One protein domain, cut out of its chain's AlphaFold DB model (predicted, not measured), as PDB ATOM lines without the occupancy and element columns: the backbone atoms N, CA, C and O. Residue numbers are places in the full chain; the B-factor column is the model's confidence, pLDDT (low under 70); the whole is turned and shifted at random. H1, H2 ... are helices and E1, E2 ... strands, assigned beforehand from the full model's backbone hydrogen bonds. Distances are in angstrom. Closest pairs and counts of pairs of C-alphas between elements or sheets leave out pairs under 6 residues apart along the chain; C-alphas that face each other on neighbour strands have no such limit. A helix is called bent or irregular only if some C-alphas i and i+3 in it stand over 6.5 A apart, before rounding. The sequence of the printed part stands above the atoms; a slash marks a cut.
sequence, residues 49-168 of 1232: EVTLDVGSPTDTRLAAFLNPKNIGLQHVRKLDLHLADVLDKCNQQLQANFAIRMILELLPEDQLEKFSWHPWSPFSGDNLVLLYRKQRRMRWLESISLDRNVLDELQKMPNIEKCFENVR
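AT A GLANCE: This is residues 49 to 168 of the 1232 residues of the protein "Zn(2)-C6 fungal-type domain-containing protein" of Decorospora gaudefroyi (UniProt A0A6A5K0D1). A small wall of three parallel strands, E1, E2 and E3, has the long helix H2 packed over one face and no helix over the other, while H3 runs beside H2, off the sheet. E4 lies next to E3, the short helices H4 and H5 lie beyond H3 at one end of the domain, and H1 only grazes the sheet near the other end. The printed part has 120 residues, with five named helices and four named strands in the order E1 H1 E2 H2 E3 H3 E4 H4 H5; the sheet runs E1 E2 E3, and the class is mixed, helices and strands. The whole is compact, with a radius of gyration of the C-alphas of 14.2 A and spans of 41 by 35 by 21 A.

IN THESE COORDINATES: Find C-alpha 49 at (88.935, 156.646, 170.907); from there E1 runs 15.9 A to residue 54. H1 takes residues 57 to 65 and is only just irregular, with C-alphas 57 and 60 6.54 A apart. E2, residues 78 to 83, is 16.7 A long. H2 begins at C-alpha 89, (91.437, 131.362, 179.034), and runs 25.8 A to residue 106; it is irregular, with C-alphas 90 and 93 7.4 A apart. Next come E3, residues 114 to 118, H3, residues 125 to 134 and 14.3 A long, and E4, residues 140 to 143. H4 holds residues 151 to 155, and H5, residues 160 to 164, ends at C-alpha 164, (105.760, 163.089, 182.580).

HOW THE PARTS SIT: Look first at E1 and E2, parallel at 19 degrees, where N 52 and O 80 are 3.0 A apart, within hydrogen-bond range. E2 and E3 are parallel at 12 degrees, with N 118 and O 81 at 2.8 A. E1, H1, E2 and E2, H2, E3 are strand-helix-strand units, two parallel neighbour strands with a helix between, each with a right-handed crossover. H2 makes two layers with the sheet, helix on one face: it lies over E1 and E2 at a height of 8.9 A and runs along the strands, at 9 degrees to E2 on the local plane. Its residues 97 to 105 alone touch H3, closest at the C-alphas of Arg 101 and Asn 127, 6.1 A, at a shallow tilt of 16 degrees, the same way. H1 is close to H2 but not clearly touching, with C-alphas 59 and 99 closest at 6.6 A. H4 and H5 are each close to H3 but not clearly touching, closest at C-alphas 129 and 154, 6.6 A, and 132 and 163, 6.8 A. E4 pairs with no named strand; the closest C-alphas of E3 and E4, 114 and 140, are 5.2 A apart. In H3 and H4 every O i to N i+4 pair is within hydrogen-bond range, against 12 of 14 in H2, 0 of 5 in H1 and 0 of 1 in H5; of the O i to N i+3 pairs, 4 of 6 in H1 and 2 of 2 in H5 are.

THE WHOLE: The two C-alphas farthest apart, Leu 87 and Asn 159, are 41.9 A from each other. The printed part has no cut, and its one long link is residues 66 to 77. The mean pLDDT of the printed part is 87.8; look for values under 70 at residues 87 to 91 and 119 to 120.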
ATOM      1  N   GLU A  49      89.041 157.591 169.800       91.06
ATOM      2  CA  GLU A  49      88.935 156.646 170.907       91.06
ATOM      3  C   GLU A  49      88.702 155.249 170.338       91.06
ATOM      4  O   GLU A  49      87.722 155.011 169.635       91.06
ATOM      5  N   VAL A  50      89.660 154.356 170.578       90.81
ATOM      6  CA  VAL A  50      89.664 152.997 170.041       90.81
ATOM      7  C   VAL A  50      89.602 152.016 171.198       90.81
ATOM      8  O   VAL A  50      90.516 151.964 172.022       90.81
ATOM      9  N   THR A  51      88.548 151.205 171.198       90.06
ATOM     10  CA  THR A  51      88.349 150.129 172.165       90.06
ATOM     11  C   THR A  51      88.499 148.786 171.468       90.06
ATOM     12  O   THR A  51      87.844 148.551 170.450       90.06
ATOM     13  N   LEU A  52      89.371 147.919 171.983       89.88
ATOM     14  CA  LEU A  52      89.653 146.609 171.389       89.88
ATOM     15  C   LEU A  52      89.610 145.512 172.446       89.88
ATOM     16  O   LEU A  52      90.180 145.665 173.523       89.88
ATOM     17  N   ASP A  53      89.003 144.389 172.082       88.44
ATOM     18  CA  ASP A  53      89.047 143.147 172.843       88.44
ATOM     19  C   ASP A  53      90.197 142.291 172.284       88.44
ATOM     20  O   ASP A  53      90.212 141.963 171.097       88.44
ATOM     21  N   VAL A  54      91.194 141.987 173.117       89.00
ATOM     22  CA  VAL A  54      92.422 141.255 172.760       89.00
ATOM     23  C   VAL A  54      92.538 139.953 173.548       89.00
ATOM     24  O   VAL A  54      92.006 139.827 174.649       89.00
ATOM     25  N   GLY A  55      93.260 138.973 173.011       84.12
ATOM     26  CA  GLY A  55      93.334 137.623 173.576       84.12
ATOM     27  C   GLY A  55      92.295 136.672 172.991       84.12
ATOM     28  O   GLY A  55      91.973 135.666 173.617       84.12
ATOM     29  N   SER A  56      91.769 136.978 171.799       83.62
ATOM     30  CA  SER A  56      90.784 136.148 171.104       83.62
ATOM     31  C   SER A  56      91.281 135.658 169.746       83.62
ATOM     32  O   SER A  56      92.117 136.305 169.117       83.62
ATOM     33  N   PRO A  57      90.702 134.585 169.176       73.88
ATOM     34  CA  PRO A  57      90.985 134.188 167.793       73.88
ATOM     35  C   PRO A  57      90.756 135.312 166.759       73.88
ATOM     36  O   PRO A  57      91.330 135.288 165.665       73.88
ATOM     37  N   THR A  58      89.944 136.323 167.100       76.88
ATOM     38  CA  THR A  58      89.676 137.478 166.235       76.88
ATOM     39  C   THR A  58      90.833 138.473 166.155       76.88
ATOM     40  O   THR A  58      90.838 139.297 165.242       76.88
ATOM     41  N   ASP A  59      91.861 138.343 167.002       80.38
ATOM     42  CA  ASP A  59      93.059 139.195 166.998       80.38
ATOM     43  C   ASP A  59      93.797 139.156 165.647       80.38
ATOM     44  O   ASP A  59      94.475 140.106 165.264       80.38
ATOM     45  N   THR A  60      93.600 138.097 164.855       72.44
ATOM     46  CA  THR A  60      94.065 138.001 163.459       72.44
ATOM     47  C   THR A  60      93.552 139.143 162.570       72.44
ATOM     48  O   THR A  60      94.229 139.559 161.629       72.44
ATOM     49  N   ARG A  61      92.385 139.717 162.890       76.62
ATOM     50  CA  ARG A  61      91.791 140.859 162.178       76.62
ATOM     51  C   ARG A  61      92.506 142.179 162.475       76.62
ATOM     52  O   ARG A  61      92.380 143.118 161.686       76.62
ATOM     53  N   LEU A  62      93.300 142.258 163.550       80.81
ATOM     54  CA  LEU A  62      94.071 143.458 163.891       80.81
ATOM     55  C   LEU A  62      95.092 143.814 162.807       80.81
ATOM     56  O   LEU A  62      95.392 144.989 162.631       80.81
ATOM     57  N   ALA A  63      95.570 142.843 162.021       77.56
ATOM     58  CA  ALA A  63      96.484 143.108 160.911       77.56
ATOM     59  C   ALA A  63      95.884 144.068 159.863       77.56
ATOM     60  O   ALA A  63      96.591 144.911 159.311       77.56
ATOM     61  N   ALA A  64      94.571 143.987 159.610       80.06
ATOM     62  CA  ALA A  64      93.886 144.913 158.708       80.06
ATOM     63  C   ALA A  64      93.743 146.311 159.331       80.06
ATOM     64  O   ALA A  64      93.913 147.315 158.641       80.06
ATOM     65  N   PHE A  65      93.467 146.373 160.638       85.44
ATOM     66  CA  PHE A  65      93.371 147.625 161.389       85.44
ATOM     67  C   PHE A  65      94.719 148.364 161.452       85.44
ATOM     68  O   PHE A  65      94.772 149.555 161.151       85.44
ATOM     69  N   LEU A  66      95.803 147.646 161.758       87.06
ATOM     70  CA  LEU A  66      97.171 148.162 161.903       87.06
ATOM     71  C   LEU A  66      97.908 148.338 160.567       87.06
ATOM     72  O   LEU A  66      99.121 148.542 160.537       87.06
ATOM     73  N   ASN A  67      97.195 148.260 159.442       86.44
ATOM     74  CA  ASN A  67      97.789 148.477 158.133       86.44
ATOM     75  C   ASN A  67      98.335 149.917 158.032       86.44
ATOM     76  O   ASN A  67      97.565 150.856 158.234       86.44
ATOM     77  N   PRO A  68      99.601 150.138 157.628       83.00
ATOM     78  CA  PRO A  68     100.166 151.481 157.468       83.00
ATOM     79  C   PRO A  68      99.396 152.393 156.498       83.00
ATOM     80  O   PRO A  68      99.514 153.613 156.568       83.00
ATOM     81  N   LYS A  69      98.599 151.822 155.583       86.00
ATOM     82  CA  LYS A  69      97.715 152.576 154.676       86.00
ATOM     83  C   LYS A  69      96.444 153.094 155.358       86.00
ATOM     84  O   LYS A  69      95.710 153.875 154.753       86.00
ATOM     85  N   ASN A  70      96.150 152.657 156.581       89.50
ATOM     86  CA  ASN A  70      95.000 153.117 157.337       89.50
ATOM     87  C   ASN A  70      95.235 154.549 157.842       89.50
ATOM     88  O   ASN A  70      95.933 154.776 158.831       89.50
ATOM     89  N   ILE A  71      94.594 155.518 157.183       90.56
ATOM     90  CA  ILE A  71      94.683 156.945 157.530       90.56
ATOM     91  C   ILE A  71      94.136 157.272 158.929       90.56
ATOM     92  O   ILE A  71      94.379 158.368 159.431       90.56
ATOM     93  N   GLY A  72      93.399 156.351 159.558       90.25
ATOM     94  CA  GLY A  72      92.865 156.508 160.908       90.25
ATOM     95  C   GLY A  72      93.914 156.371 162.011       90.25
ATOM     96  O   GLY A  72      93.776 157.014 163.049       90.25
ATOM     97  N   LEU A  73      94.999 155.616 161.793       91.50
ATOM     98  CA  LEU A  73      95.979 155.300 162.846       91.50
ATOM     99  C   LEU A  73      96.654 156.544 163.445       91.50
ATOM    100  O   LEU A  73      96.894 156.604 164.647       91.50
ATOM    101  N   GLN A  74      96.897 157.579 162.639       91.00
ATOM    102  CA  GLN A  74      97.472 158.849 163.108       91.00
ATOM    103  C   GLN A  74      96.531 159.658 164.022       91.00
ATOM    104  O   GLN A  74      96.972 160.595 164.693       91.00
ATOM    105  N   HIS A  75      95.237 159.331 164.030       92.50
ATOM    106  CA  HIS A  75      94.207 160.026 164.800       92.50
ATOM    107  C   HIS A  75      93.871 159.337 166.125       92.50
ATOM    108  O   HIS A  75      93.128 159.917 166.911       92.50
ATOM    109  N   VAL A  76      94.461 158.170 166.406       93.94
ATOM    110  CA  VAL A  76      94.287 157.472 167.683       93.94
ATOM    111  C   VAL A  76      94.881 158.308 168.813       93.94
ATOM    112  O   VAL A  76      96.052 158.698 168.768       93.94
ATOM    113  N   ARG A  77      94.050 158.648 169.804       94.44
ATOM    114  CA  ARG A  77      94.446 159.419 170.996       94.44
ATOM    115  C   ARG A  77      94.187 158.654 172.279       94.44
ATOM    116  O   ARG A  77      95.006 158.729 173.190       94.44
ATOM    117  N   LYS A  78      93.088 157.909 172.350       94.62
ATOM    118  CA  LYS A  78      92.789 157.021 173.469       94.62
ATOM    119  C   LYS A  78      92.741 155.583 172.985       94.62
ATOM    120  O   LYS A  78      92.095 155.301 171.974       94.62
ATOM    121  N   LEU A  79      93.433 154.711 173.704       94.12
ATOM    122  CA  LEU A  79      93.443 153.280 173.452       94.12
ATOM    123  C   LEU A  79      93.007 152.546 174.719       94.12
ATOM    124  O   LEU A  79      93.725 152.562 175.718       94.12
ATOM    125  N   ASP A  80      91.844 151.911 174.654       91.75
ATOM    126  CA  ASP A  80      91.269 151.125 175.739       91.75
ATOM    127  C   ASP A  80      91.271 149.646 175.326       91.75
ATOM    128  O   ASP A  80      90.538 149.220 174.432       91.75
ATOM    129  N   LEU A  81      92.136 148.851 175.951       91.50
ATOM    130  CA  LEU A  81      92.304 147.436 175.624       91.50
ATOM    131  C   LEU A  81      91.646 146.576 176.689       91.50
ATOM    132  O   LEU A  81      91.888 146.782 177.872       91.50
ATOM    133  N   HIS A  82      90.849 145.608 176.262       88.44
ATOM    134  CA  HIS A  82      90.149 144.684 177.138       88.44
ATOM    135  C   HIS A  82      90.582 143.257 176.859       88.44
ATOM    136  O   HIS A  82      90.932 142.917 175.730       88.44
ATOM    137  N   LEU A  83      90.541 142.405 177.876       85.69
ATOM    138  CA  LEU A  83      90.768 140.981 177.684       85.69
ATOM    139  C   LEU A  83      89.467 140.355 177.174       85.69
ATOM    140  O   LEU A  83      88.464 140.343 177.882       85.69
ATOM    141  N   ALA A  84      89.480 139.874 175.935       84.44
ATOM    142  CA  ALA A  84      88.304 139.346 175.254       84.44
ATOM    143  C   ALA A  84      87.759 138.117 175.978       84.44
ATOM    144  O   ALA A  84      88.517 137.170 176.150       84.44
ATOM    145  N   ASP A  85      86.481 138.072 176.357       79.00
ATOM    146  CA  ASP A  85      85.930 136.878 177.009       79.00
ATOM    147  C   ASP A  85      85.893 135.698 176.027       79.00
ATOM    148  O   ASP A  85      85.158 135.689 175.039       79.00
ATOM    149  N   VAL A  86      86.765 134.719 176.265       72.00
ATOM    150  CA  VAL A  86      86.931 133.539 175.417       72.00
ATOM    151  C   VAL A  86      86.782 132.276 176.240       72.00
ATOM    152  O   VAL A  86      87.176 132.204 177.404       72.00
ATOM    153  N   LEU A  87      86.260 131.244 175.580       53.06
ATOM    154  CA  LEU A  87      86.063 129.925 176.173       53.06
ATOM    155  C   LEU A  87      87.390 129.299 176.652       53.06
ATOM    156  O   LEU A  87      87.405 128.635 177.684       53.06
ATOM    157  N   ASP A  88      88.511 129.541 175.950       57.31
ATOM    158  CA  ASP A  88      89.850 129.093 176.371       57.31
ATOM    159  C   ASP A  88      90.689 130.236 176.961       57.31
ATOM    160  O   ASP A  88      91.404 130.954 176.259       57.31
ATOM    161  N   LYS A  89      90.655 130.361 178.290       68.00
ATOM    162  CA  LYS A  89      91.437 131.362 179.034       68.00
ATOM    163  C   LYS A  89      92.924 130.998 179.176       68.00
ATOM    164  O   LYS A  89      93.709 131.822 179.637       68.00
ATOM    165  N   CYS A  90      93.351 129.795 178.770       54.22
ATOM    166  CA  CYS A  90      94.711 129.301 179.037       54.22
ATOM    167  C   CYS A  90      95.794 130.029 178.226       54.22
ATOM    168  O   CYS A  90      96.891 130.238 178.737       54.22
ATOM    169  N   ASN A  91      95.485 130.418 176.984       69.12
ATOM    170  CA  ASN A  91      96.401 131.152 176.098       69.12
ATOM    171  C   ASN A  91      95.987 132.614 175.883       69.12
ATOM    172  O   ASN A  91      96.749 133.389 175.308       69.12
ATOM    173  N   GLN A  92      94.805 132.993 176.368       82.88
ATOM    174  CA  GLN A  92      94.206 134.317 176.220       82.88
ATOM    175  C   GLN A  92      95.170 135.442 176.630       82.88
ATOM    176  O   GLN A  92      95.360 136.385 175.870       82.88
ATOM    177  N   GLN A  93      95.853 135.320 177.777       81.06
ATOM    178  CA  GLN A  93      96.821 136.327 178.238       81.06
ATOM    179  C   GLN A  93      98.070 136.413 177.351       81.06
ATOM    180  O   GLN A  93      98.535 137.509 177.046       81.06
ATOM    181  N   LEU A  94      98.617 135.277 176.906       80.62
ATOM    182  CA  LEU A  94      99.783 135.263 176.015       80.62
ATOM    183  C   LEU A  94      99.434 135.881 174.655       80.62
ATOM    184  O   LEU A  94     100.197 136.682 174.113       80.62
ATOM    185  N   GLN A  95      98.262 135.533 174.129       83.75
ATOM    186  CA  GLN A  95      97.742 136.067 172.882       83.75
ATOM    187  C   GLN A  95      97.453 137.568 172.990       83.75
ATOM    188  O   GLN A  95      97.880 138.331 172.124       83.75
ATOM    189  N   ALA A  96      96.831 138.005 174.088       88.06
ATOM    190  CA  ALA A  96      96.624 139.416 174.383       88.06
ATOM    191  C   ALA A  96      97.960 140.163 174.449       88.06
ATOM    192  O   ALA A  96      98.119 141.185 173.790       88.06
ATOM    193  N   ASN A  97      98.960 139.624 175.154       89.19
ATOM    194  CA  ASN A  97     100.292 140.224 175.238       89.19
ATOM    195  C   ASN A  97     100.949 140.389 173.863       89.19
ATOM    196  O   ASN A  97     101.566 141.427 173.605       89.19
ATOM    197  N   PHE A  98     100.796 139.407 172.970       85.88
ATOM    198  CA  PHE A  98     101.278 139.494 171.592       85.88
ATOM    199  C   PHE A  98     100.524 140.557 170.780       85.88
ATOM    200  O   PHE A  98     101.151 141.383 170.116       85.88
ATOM    201  N   ALA A  99      99.192 140.581 170.869       90.19
ATOM    202  CA  ALA A  99      98.353 141.566 170.191       90.19
ATOM    203  C   ALA A  99      98.665 142.998 170.656       90.19
ATOM    204  O   ALA A  99      98.874 143.881 169.826       90.19
ATOM    205  N   ILE A 100      98.787 143.219 171.969       93.00
ATOM    206  CA  ILE A 100      99.173 144.504 172.570       93.00
ATOM    207  C   ILE A 100     100.537 144.939 172.040       93.00
ATOM    208  O   ILE A 100     100.692 146.072 171.592       93.00
ATOM    209  N   ARG A 101     101.524 144.036 172.034       92.12
ATOM    210  CA  ARG A 101     102.861 144.346 171.523       92.12
ATOM    211  C   ARG A 101     102.829 144.755 170.052       92.12
ATOM    212  O   ARG A 101     103.448 145.748 169.686       92.12
ATOM    213  N   MET A 102     102.073 144.033 169.226       90.56
ATOM    214  CA  MET A 102     101.878 144.367 167.814       90.56
ATOM    215  C   MET A 102     101.225 145.747 167.639       90.56
ATOM    216  O   MET A 102     101.678 146.534 166.810       90.56
ATOM    217  N   ILE A 103     100.200 146.067 168.437       93.44
ATOM    218  CA  ILE A 103      99.544 147.381 168.427       93.44
ATOM    219  C   ILE A 103     100.547 148.484 168.797       93.44
ATOM    220  O   ILE A 103     100.652 149.475 168.079       93.44
ATOM    221  N   LEU A 104     101.318 148.311 169.874       93.06
ATOM    222  CA  LEU A 104     102.284 149.312 170.343       93.06
ATOM    223  C   LEU A 104     103.451 149.536 169.370       93.06
ATOM    224  O   LEU A 104     103.943 150.660 169.277       93.06
ATOM    225  N   GLU A 105     103.893 148.502 168.648       92.12
ATOM    226  CA  GLU A 105     104.953 148.631 167.636       92.12
ATOM    227  C   GLU A 105     104.475 149.326 166.353       92.12
ATOM    228  O   GLU A 105     105.243 150.064 165.734       92.12
ATOM    229  N   LEU A 106     103.221 149.094 165.945       90.56
ATOM    230  CA  LEU A 106     102.672 149.604 164.681       90.56
ATOM    231  C   LEU A 106     101.936 150.944 164.820       90.56
ATOM    232  O   LEU A 106     101.698 151.616 163.814       90.56
ATOM    233  N   LEU A 107     101.585 151.357 166.039       92.25
ATOM    234  CA  LEU A 107     101.028 152.683 166.282       92.25
ATOM    235  C   LEU A 107     102.090 153.779 166.088       92.25
ATOM    236  O   LEU A 107     103.233 153.621 166.528       92.25
ATOM    237  N   PRO A 108     101.723 154.933 165.498       91.69
ATOM    238  CA  PRO A 108     102.634 156.067 165.398       91.69
ATOM    239  C   PRO A 108     103.128 156.539 166.774       91.69
ATOM    240  O   PRO A 108     102.354 156.626 167.732       91.69
ATOM    241  N   GLU A 109     104.417 156.872 166.862       92.75
ATOM    242  CA  GLU A 109     105.050 157.332 168.103       92.75
ATOM    243  C   GLU A 109     104.486 158.686 168.571       92.75
ATOM    244  O   GLU A 109     104.104 159.540 167.764       92.75
ATOM    245  N   ASP A 110     104.463 158.888 169.891       93.19
ATOM    246  CA  ASP A 110     104.087 160.143 170.554       93.19
ATOM    247  C   ASP A 110     102.698 160.710 170.165       93.19
ATOM    248  O   ASP A 110     102.510 161.931 170.107       93.19
ATOM    249  N   GLN A 111     101.708 159.843 169.918       90.56
ATOM    250  CA  GLN A 111     100.324 160.245 169.615       90.56
ATOM    251  C   GLN A 111      99.337 159.986 170.758       90.56
ATOM    252  O   GLN A 111      98.361 160.729 170.876       90.56
ATOM    253  N   LEU A 112      99.551 158.952 171.581       94.56
ATOM    254  CA  LEU A 112      98.584 158.572 172.610       94.56
ATOM    255  C   LEU A 112      98.512 159.614 173.733       94.56
ATOM    256  O   LEU A 112      99.521 160.013 174.310       94.56
ATOM    257  N   GLU A 113      97.285 160.009 174.068       94.56
ATOM    258  CA  GLU A 113      96.939 160.817 175.238       94.56
ATOM    259  C   GLU A 113      96.545 159.939 176.435       94.56
ATOM    260  O   GLU A 113      96.816 160.321 177.575       94.56
ATOM    261  N   LYS A 114      95.923 158.780 176.182       94.06
ATOM    262  CA  LYS A 114      95.484 157.812 177.197       94.06
ATOM    263  C   LYS A 114      95.710 156.383 176.699       94.06
ATOM    264  O   LYS A 114      95.373 156.070 175.557       94.06
ATOM    265  N   PHE A 115      96.225 155.538 177.581       93.88
ATOM    266  CA  PHE A 115      96.258 154.088 177.437       93.88
ATOM    267  C   PHE A 115      95.659 153.484 178.705       93.88
ATOM    268  O   PHE A 115      96.065 153.893 179.793       93.88
ATOM    269  N   SER A 116      94.738 152.533 178.563       90.06
ATOM    270  CA  SER A 116      94.185 151.783 179.694       90.06
ATOM    271  C   SER A 116      94.050 150.304 179.352       90.06
ATOM    272  O   SER A 116      93.750 149.929 178.212       90.06
ATOM    273  N   TRP A 117      94.271 149.477 180.369       88.44
ATOM    274  CA  TRP A 117      94.150 148.025 180.322       88.44
ATOM    275  C   TRP A 117      93.005 147.581 181.238       88.44
ATOM    276  O   TRP A 117      93.026 147.840 182.438       88.44
ATOM    277  N   HIS A 118      91.998 146.945 180.642       80.50
ATOM    278  CA  HIS A 118      90.714 146.575 181.242       80.50
ATOM    279  C   HIS A 118      90.514 145.057 181.125       80.50
ATOM    280  O   HIS A 118      89.723 144.573 180.316       80.50
ATOM    281  N   PRO A 119      91.320 144.255 181.817       65.12
ATOM    282  CA  PRO A 119      90.947 143.851 183.166       65.12
ATOM    283  C   PRO A 119      92.032 144.238 184.167       65.12
ATOM    284  O   PRO A 119      93.195 144.403 183.814       65.12
ATOM    285  N   TRP A 120      91.682 144.273 185.450       65.00
ATOM    286  CA  TRP A 120      92.623 144.507 186.551       65.00
ATOM    287  C   TRP A 120      93.565 143.301 186.787       65.00
ATOM    288  O   TRP A 120      93.989 143.044 187.907       65.00
ATOM    289  N   SER A 121      93.871 142.521 185.741       80.19
ATOM    290  CA  SER A 121      94.889 141.473 185.778       80.19
ATOM    291  C   SER A 121      96.282 142.079 185.588       80.19
ATOM    292  O   SER A 121      96.400 143.129 184.948       80.19
ATOM    293  N   PRO A 122      97.351 141.394 186.033       86.50
ATOM    294  CA  PRO A 122      98.708 141.888 185.855       86.50
ATOM    295  C   PRO A 122      99.017 142.180 184.381       86.50
ATOM    296  O   PRO A 122      98.826 141.326 183.512       86.50
ATOM    297  N   PHE A 123      99.467 143.399 184.099       91.81
ATOM    298  CA  PHE A 123      99.887 143.830 182.772       91.81
ATOM    299  C   PHE A 123     101.350 143.461 182.526       91.81
ATOM    300  O   PHE A 123     102.163 143.419 183.451       91.81
ATOM    301  N   SER A 124     101.717 143.204 181.269       93.50
ATOM    302  CA  SER A 124     103.088 142.798 180.969       93.50
ATOM    303  C   SER A 124     104.082 143.946 181.151       93.50
ATOM    304  O   SER A 124     104.000 144.972 180.467       93.50
ATOM    305  N   GLY A 125     105.072 143.753 182.025       93.94
ATOM    306  CA  GLY A 125     106.129 144.726 182.294       93.94
ATOM    307  C   GLY A 125     106.939 145.080 181.044       93.94
ATOM    308  O   GLY A 125     107.291 146.242 180.842       93.94
ATOM    309  N   ASP A 126     107.160 144.120 180.141       93.81
ATOM    310  CA  ASP A 126     107.847 144.367 178.864       93.81
ATOM    311  C   ASP A 126     107.025 145.276 177.934       93.81
ATOM    312  O   ASP A 126     107.575 146.176 177.287       93.81
ATOM    313  N   ASN A 127     105.703 145.083 177.889       94.88
ATOM    314  CA  ASN A 127     104.804 145.938 177.112       94.88
ATOM    315  C   ASN A 127     104.699 147.343 177.723       94.88
ATOM    316  O   ASN A 127     104.610 148.318 176.978       94.88
ATOM    317  N   LEU A 128     104.787 147.476 179.052       95.00
ATOM    318  CA  LEU A 128     104.832 148.778 179.727       95.00
ATOM    319  C   LEU A 128     106.093 149.566 179.347       95.00
ATOM    320  O   LEU A 128     106.011 150.740 178.980       95.00
ATOM    321  N   VAL A 129     107.260 148.917 179.374       94.62
ATOM    322  CA  VAL A 129     108.526 149.536 178.952       94.62
ATOM    323  C   VAL A 129     108.451 149.972 177.484       94.62
ATOM    324  O   VAL A 129     108.895 151.072 177.139       94.62
ATOM    325  N   LEU A 130     107.863 149.148 176.609       94.88
ATOM    326  CA  LEU A 130     107.645 149.498 175.203       94.88
ATOM    327  C   LEU A 130     106.705 150.704 175.051       94.88
ATOM    328  O   LEU A 130     107.033 151.633 174.308       94.88
ATOM    329  N   LEU A 131     105.587 150.728 175.782       95.06
ATOM    330  CA  LEU A 131     104.633 151.837 175.787       95.06
ATOM    331  C   LEU A 131     105.329 153.155 176.151       95.06
ATOM    332  O   LEU A 131     105.261 154.111 175.385       95.06
ATOM    333  N   TYR A 132     106.072 153.193 177.261       94.38
ATOM    334  CA  TYR A 132     106.778 154.402 177.711       94.38
ATOM    335  C   TYR A 132     107.909 154.811 176.756       94.38
ATOM    336  O   TYR A 132     108.253 155.987 176.651       94.38
ATOM    337  N   ARG A 133     108.489 153.858 176.017       93.19
ATOM    338  CA  ARG A 133     109.512 154.142 175.002       93.19
ATOM    339  C   ARG A 133     108.917 154.817 173.764       93.19
ATOM    340  O   ARG A 133     109.560 155.715 173.206       93.19
ATOM    341  N   LYS A 134     107.731 154.370 173.339       93.62
ATOM    342  CA  LYS A 134     107.046 154.766 172.096       93.62
ATOM    343  C   LYS A 134     106.095 155.956 172.263       93.62
ATOM    344  O   LYS A 134     105.883 156.691 171.306       93.62
ATOM    345  N   GLN A 135     105.509 156.134 173.447       94.38
ATOM    346  CA  GLN A 135     104.431 157.093 173.704       94.38
ATOM    347  C   GLN A 135     104.786 158.005 174.883       94.38
ATOM    348  O   GLN A 135     104.476 157.726 176.037       94.38
ATOM    349  N   ARG A 136     105.437 159.135 174.600       92.25
ATOM    350  CA  ARG A 136     105.964 160.065 175.619       92.25
ATOM    351  C   ARG A 136     105.062 161.279 175.844       92.25
ATOM    352  O   ARG A 136     105.360 162.130 176.673       92.25
ATOM    353  N   ARG A 137     103.966 161.396 175.090       92.06
ATOM    354  CA  ARG A 137     103.009 162.518 175.155       92.06
ATOM    355  C   ARG A 137     101.701 162.179 175.869       92.06
ATOM    356  O   ARG A 137     100.733 162.929 175.755       92.06
ATOM    357  N   MET A 138     101.696 161.089 176.634       94.25
ATOM    358  CA  MET A 138     100.537 160.684 177.419       94.25
ATOM    359  C   MET A 138     100.148 161.772 178.427       94.25
ATOM    360  O   MET A 138     100.992 162.400 179.070       94.25
ATOM    361  N   ARG A 139      98.840 162.009 178.542       95.12
ATOM    362  CA  ARG A 139      98.226 162.948 179.493       95.12
ATOM    363  C   ARG A 139      97.676 162.239 180.725       95.12
ATOM    364  O   ARG A 139      97.474 162.886 181.755       95.12
ATOM    365  N   TRP A 140      97.430 160.939 180.603       94.56
ATOM    366  CA  TRP A 140      96.917 160.060 181.641       94.56
ATOM    367  C   TRP A 140      97.869 158.879 181.834       94.56
ATOM    368  O   TRP A 140      98.210 158.223 180.850       94.56
ATOM    369  N   LEU A 141      98.278 158.611 183.076       94.12
ATOM    370  CA  LEU A 141      99.089 157.444 183.447       94.12
ATOM    371  C   LEU A 141      98.422 156.663 184.579       94.12
ATOM    372  O   LEU A 141      97.805 157.260 185.458       94.12
ATOM    373  N   GLU A 142      98.599 155.345 184.584       92.19
ATOM    374  CA  GLU A 142      98.039 154.444 185.594       92.19
ATOM    375  C   GLU A 142      99.152 153.595 186.211       92.19
ATOM    376  O   GLU A 142     100.025 153.098 185.494       92.19
ATOM    377  N   SER A 143      99.124 153.421 187.532       91.00
ATOM    378  CA  SER A 143      99.898 152.376 188.204       91.00
ATOM    379  C   SER A 143      99.016 151.140 188.340       91.00
ATOM    380  O   SER A 143      98.056 151.158 189.106       91.00
ATOM    381  N   ILE A 144      99.338 150.089 187.603       85.19
ATOM    382  CA  ILE A 144      98.604 148.822 187.600       85.19
ATOM    383  C   ILE A 144      99.530 147.690 188.036       85.19
ATOM    384  O   ILE A 144     100.755 147.831 187.964       85.19
ATOM    385  N   SER A 145      98.943 146.576 188.467       89.19
ATOM    386  CA  SER A 145      99.680 145.346 188.757       89.19
ATOM    387  C   SER A 145     100.454 144.875 187.526       89.19
ATOM    388  O   SER A 145      99.952 144.971 186.403       89.19
ATOM    389  N   LEU A 146     101.678 144.378 187.722       91.31
ATOM    390  CA  LEU A 146     102.567 143.933 186.647       91.31
ATOM    391  C   LEU A 146     102.989 142.479 186.852       91.31
ATOM    392  O   LEU A 146     103.204 142.042 187.979       91.31
ATOM    393  N   ASP A 147     103.174 141.742 185.756       90.19
ATOM    394  CA  ASP A 147     103.707 140.368 185.787       90.19
ATOM    395  C   ASP A 147     105.168 140.293 186.284       90.19
ATOM    396  O   ASP A 147     105.630 139.250 186.753       90.19
ATOM    397  N   ARG A 148     105.898 141.409 186.186       91.56
ATOM    398  CA  ARG A 148     107.294 141.577 186.592       91.56
ATOM    399  C   ARG A 148     107.550 143.021 187.019       91.56
ATOM    400  O   ARG A 148     107.168 143.959 186.322       91.56
ATOM    401  N   ASN A 149     108.302 143.212 188.103       89.94
ATOM    402  CA  ASN A 149     108.763 144.539 188.513       89.94
ATOM    403  C   ASN A 149     109.786 145.103 187.499       89.94
ATOM    404  O   ASN A 149     110.840 144.508 187.263       89.94
ATOM    405  N   VAL A 150     109.463 146.252 186.896       93.44
ATOM    406  CA  VAL A 150     110.278 146.941 185.872       93.44
ATOM    407  C   VAL A 150     110.686 148.362 186.275       93.44
ATOM    408  O   VAL A 150     111.208 149.110 185.450       93.44
ATOM    409  N   LEU A 151     110.488 148.763 187.536       92.81
ATOM    410  CA  LEU A 151     110.750 150.138 187.987       92.81
ATOM    411  C   LEU A 151     112.213 150.554 187.778       92.81
ATOM    412  O   LEU A 151     112.484 151.644 187.273       92.81
ATOM    413  N   ASP A 152     113.152 149.658 188.081       91.88
ATOM    414  CA  ASP A 152     114.586 149.861 187.848       91.88
ATOM    415  C   ASP A 152     114.936 150.053 186.365       91.88
ATOM    416  O   ASP A 152     115.915 150.732 186.041       91.88
ATOM    417  N   GLU A 153     114.185 149.416 185.466       93.38
ATOM    418  CA  GLU A 153     114.356 149.549 184.020       93.38
ATOM    419  C   GLU A 153     113.801 150.895 183.551       93.38
ATOM    420  O   GLU A 153     114.519 151.643 182.887       93.38
ATOM    421  N   LEU A 154     112.584 151.251 183.982       93.31
ATOM    422  CA  LEU A 154     111.944 152.536 183.684       93.31
ATOM    423  C   LEU A 154     112.798 153.723 184.149       93.31
ATOM    424  O   LEU A 154     112.993 154.674 183.396       93.31
ATOM    425  N   GLN A 155     113.371 153.661 185.355       91.75
ATOM    426  CA  GLN A 155     114.238 154.721 185.887       91.75
ATOM    427  C   GLN A 155     115.526 154.918 185.077       91.75
ATOM    428  O   GLN A 155     116.061 156.024 185.030       91.75
ATOM    429  N   LYS A 156     116.032 153.861 184.433       92.69
ATOM    430  CA  LYS A 156     117.243 153.909 183.597       92.69
ATOM    431  C   LYS A 156     116.941 154.268 182.139       92.69
ATOM    432  O   LYS A 156     117.877 154.398 181.349       92.69
ATOM    433  N   MET A 157     115.668 154.419 181.759       91.12
ATOM    434  CA  MET A 157     115.298 154.737 180.382       91.12
ATOM    435  C   MET A 157     115.755 156.147 179.978       91.12
ATOM    436  O   MET A 157     115.550 157.114 180.716       91.12
ATOM    437  N   PRO A 158     116.317 156.306 178.766       88.06
ATOM    438  CA  PRO A 158     116.709 157.617 178.273       88.06
ATOM    439  C   PRO A 158     115.469 158.488 178.035       88.06
ATOM    440  O   PRO A 158     114.512 158.054 177.396       88.06
ATOM    441  N   ASN A 159     115.521 159.744 178.479       86.00
ATOM    442  CA  ASN A 159     114.441 160.728 178.336       86.00
ATOM    443  C   ASN A 159     113.112 160.351 179.023       86.00
ATOM    444  O   ASN A 159     112.066 160.848 178.607       86.00
ATOM    445  N   ILE A 160     113.133 159.519 180.070       90.44
ATOM    446  CA  ILE A 160     111.924 159.145 180.828       90.44
ATOM    447  C   ILE A 160     111.161 160.367 181.374       90.44
ATOM    448  O   ILE A 160     109.936 160.368 181.431       90.44
ATOM    449  N   GLU A 161     111.871 161.456 181.681       89.62
ATOM    450  CA  GLU A 161     111.300 162.733 182.125       89.62
ATOM    451  C   GLU A 161     110.270 163.310 181.142       89.62
ATOM    452  O   GLU A 161     109.285 163.909 181.580       89.62
ATOM    453  N   LYS A 162     110.455 163.079 179.831       90.44
ATOM    454  CA  LYS A 162     109.534 163.554 178.786       90.44
ATOM    455  C   LYS A 162     108.156 162.915 178.908       90.44
ATOM    456  O   LYS A 162     107.163 163.591 178.653       90.44
ATOM    457  N   CYS A 163     108.088 161.658 179.357       90.81
ATOM    458  CA  CYS A 163     106.827 160.943 179.555       90.81
ATOM    459  C   CYS A 163     105.922 161.625 180.591       90.81
ATOM    460  O   CYS A 163     104.712 161.438 180.547       90.81
ATOM    461  N   PHE A 164     106.490 162.433 181.495       93.75
ATOM    462  CA  PHE A 164     105.760 163.089 182.580       93.75
ATOM    463  C   PHE A 164     105.429 164.568 182.315       93.75
ATOM    464  O   PHE A 164     104.674 165.170 183.073       93.75
ATOM    465  N   GLU A 165     105.956 165.184 181.250       92.06
ATOM    466  CA  GLU A 165     105.750 166.617 180.954       92.06
ATOM    467  C   GLU A 165     104.286 166.964 180.646       92.06
ATOM    468  O   GLU A 165     103.755 167.990 181.091       92.06
ATOM    469  N   ASN A 166     103.626 166.085 179.893       92.81
ATOM    470  CA  ASN A 166     102.261 166.286 179.409       92.81
ATOM    471  C   ASN A 166     101.201 165.673 180.328       92.81
ATOM    472  O   ASN A 166     100.010 165.879 180.099       92.81
ATOM    473  N   VAL A 167     101.619 164.966 181.379       95.56
ATOM    474  CA  VAL A 167     100.708 164.305 182.311       95.56
ATOM    475  C   VAL A 167      99.898 165.357 183.059       95.56
ATOM    476  O   VAL A 167     100.429 166.348 183.569       95.56
ATOM    477  N   ARG A 168      98.582 165.158 183.068       95.06
ATOM    478  CA  ARG A 168      97.592 165.976 183.780       95.06
ATOM    479  C   ARG A 168      96.745 165.135 184.725       95.06
ATOM    480  O   ARG A 168      96.162 165.682 185.653       95.06
TER     481      ARG A 168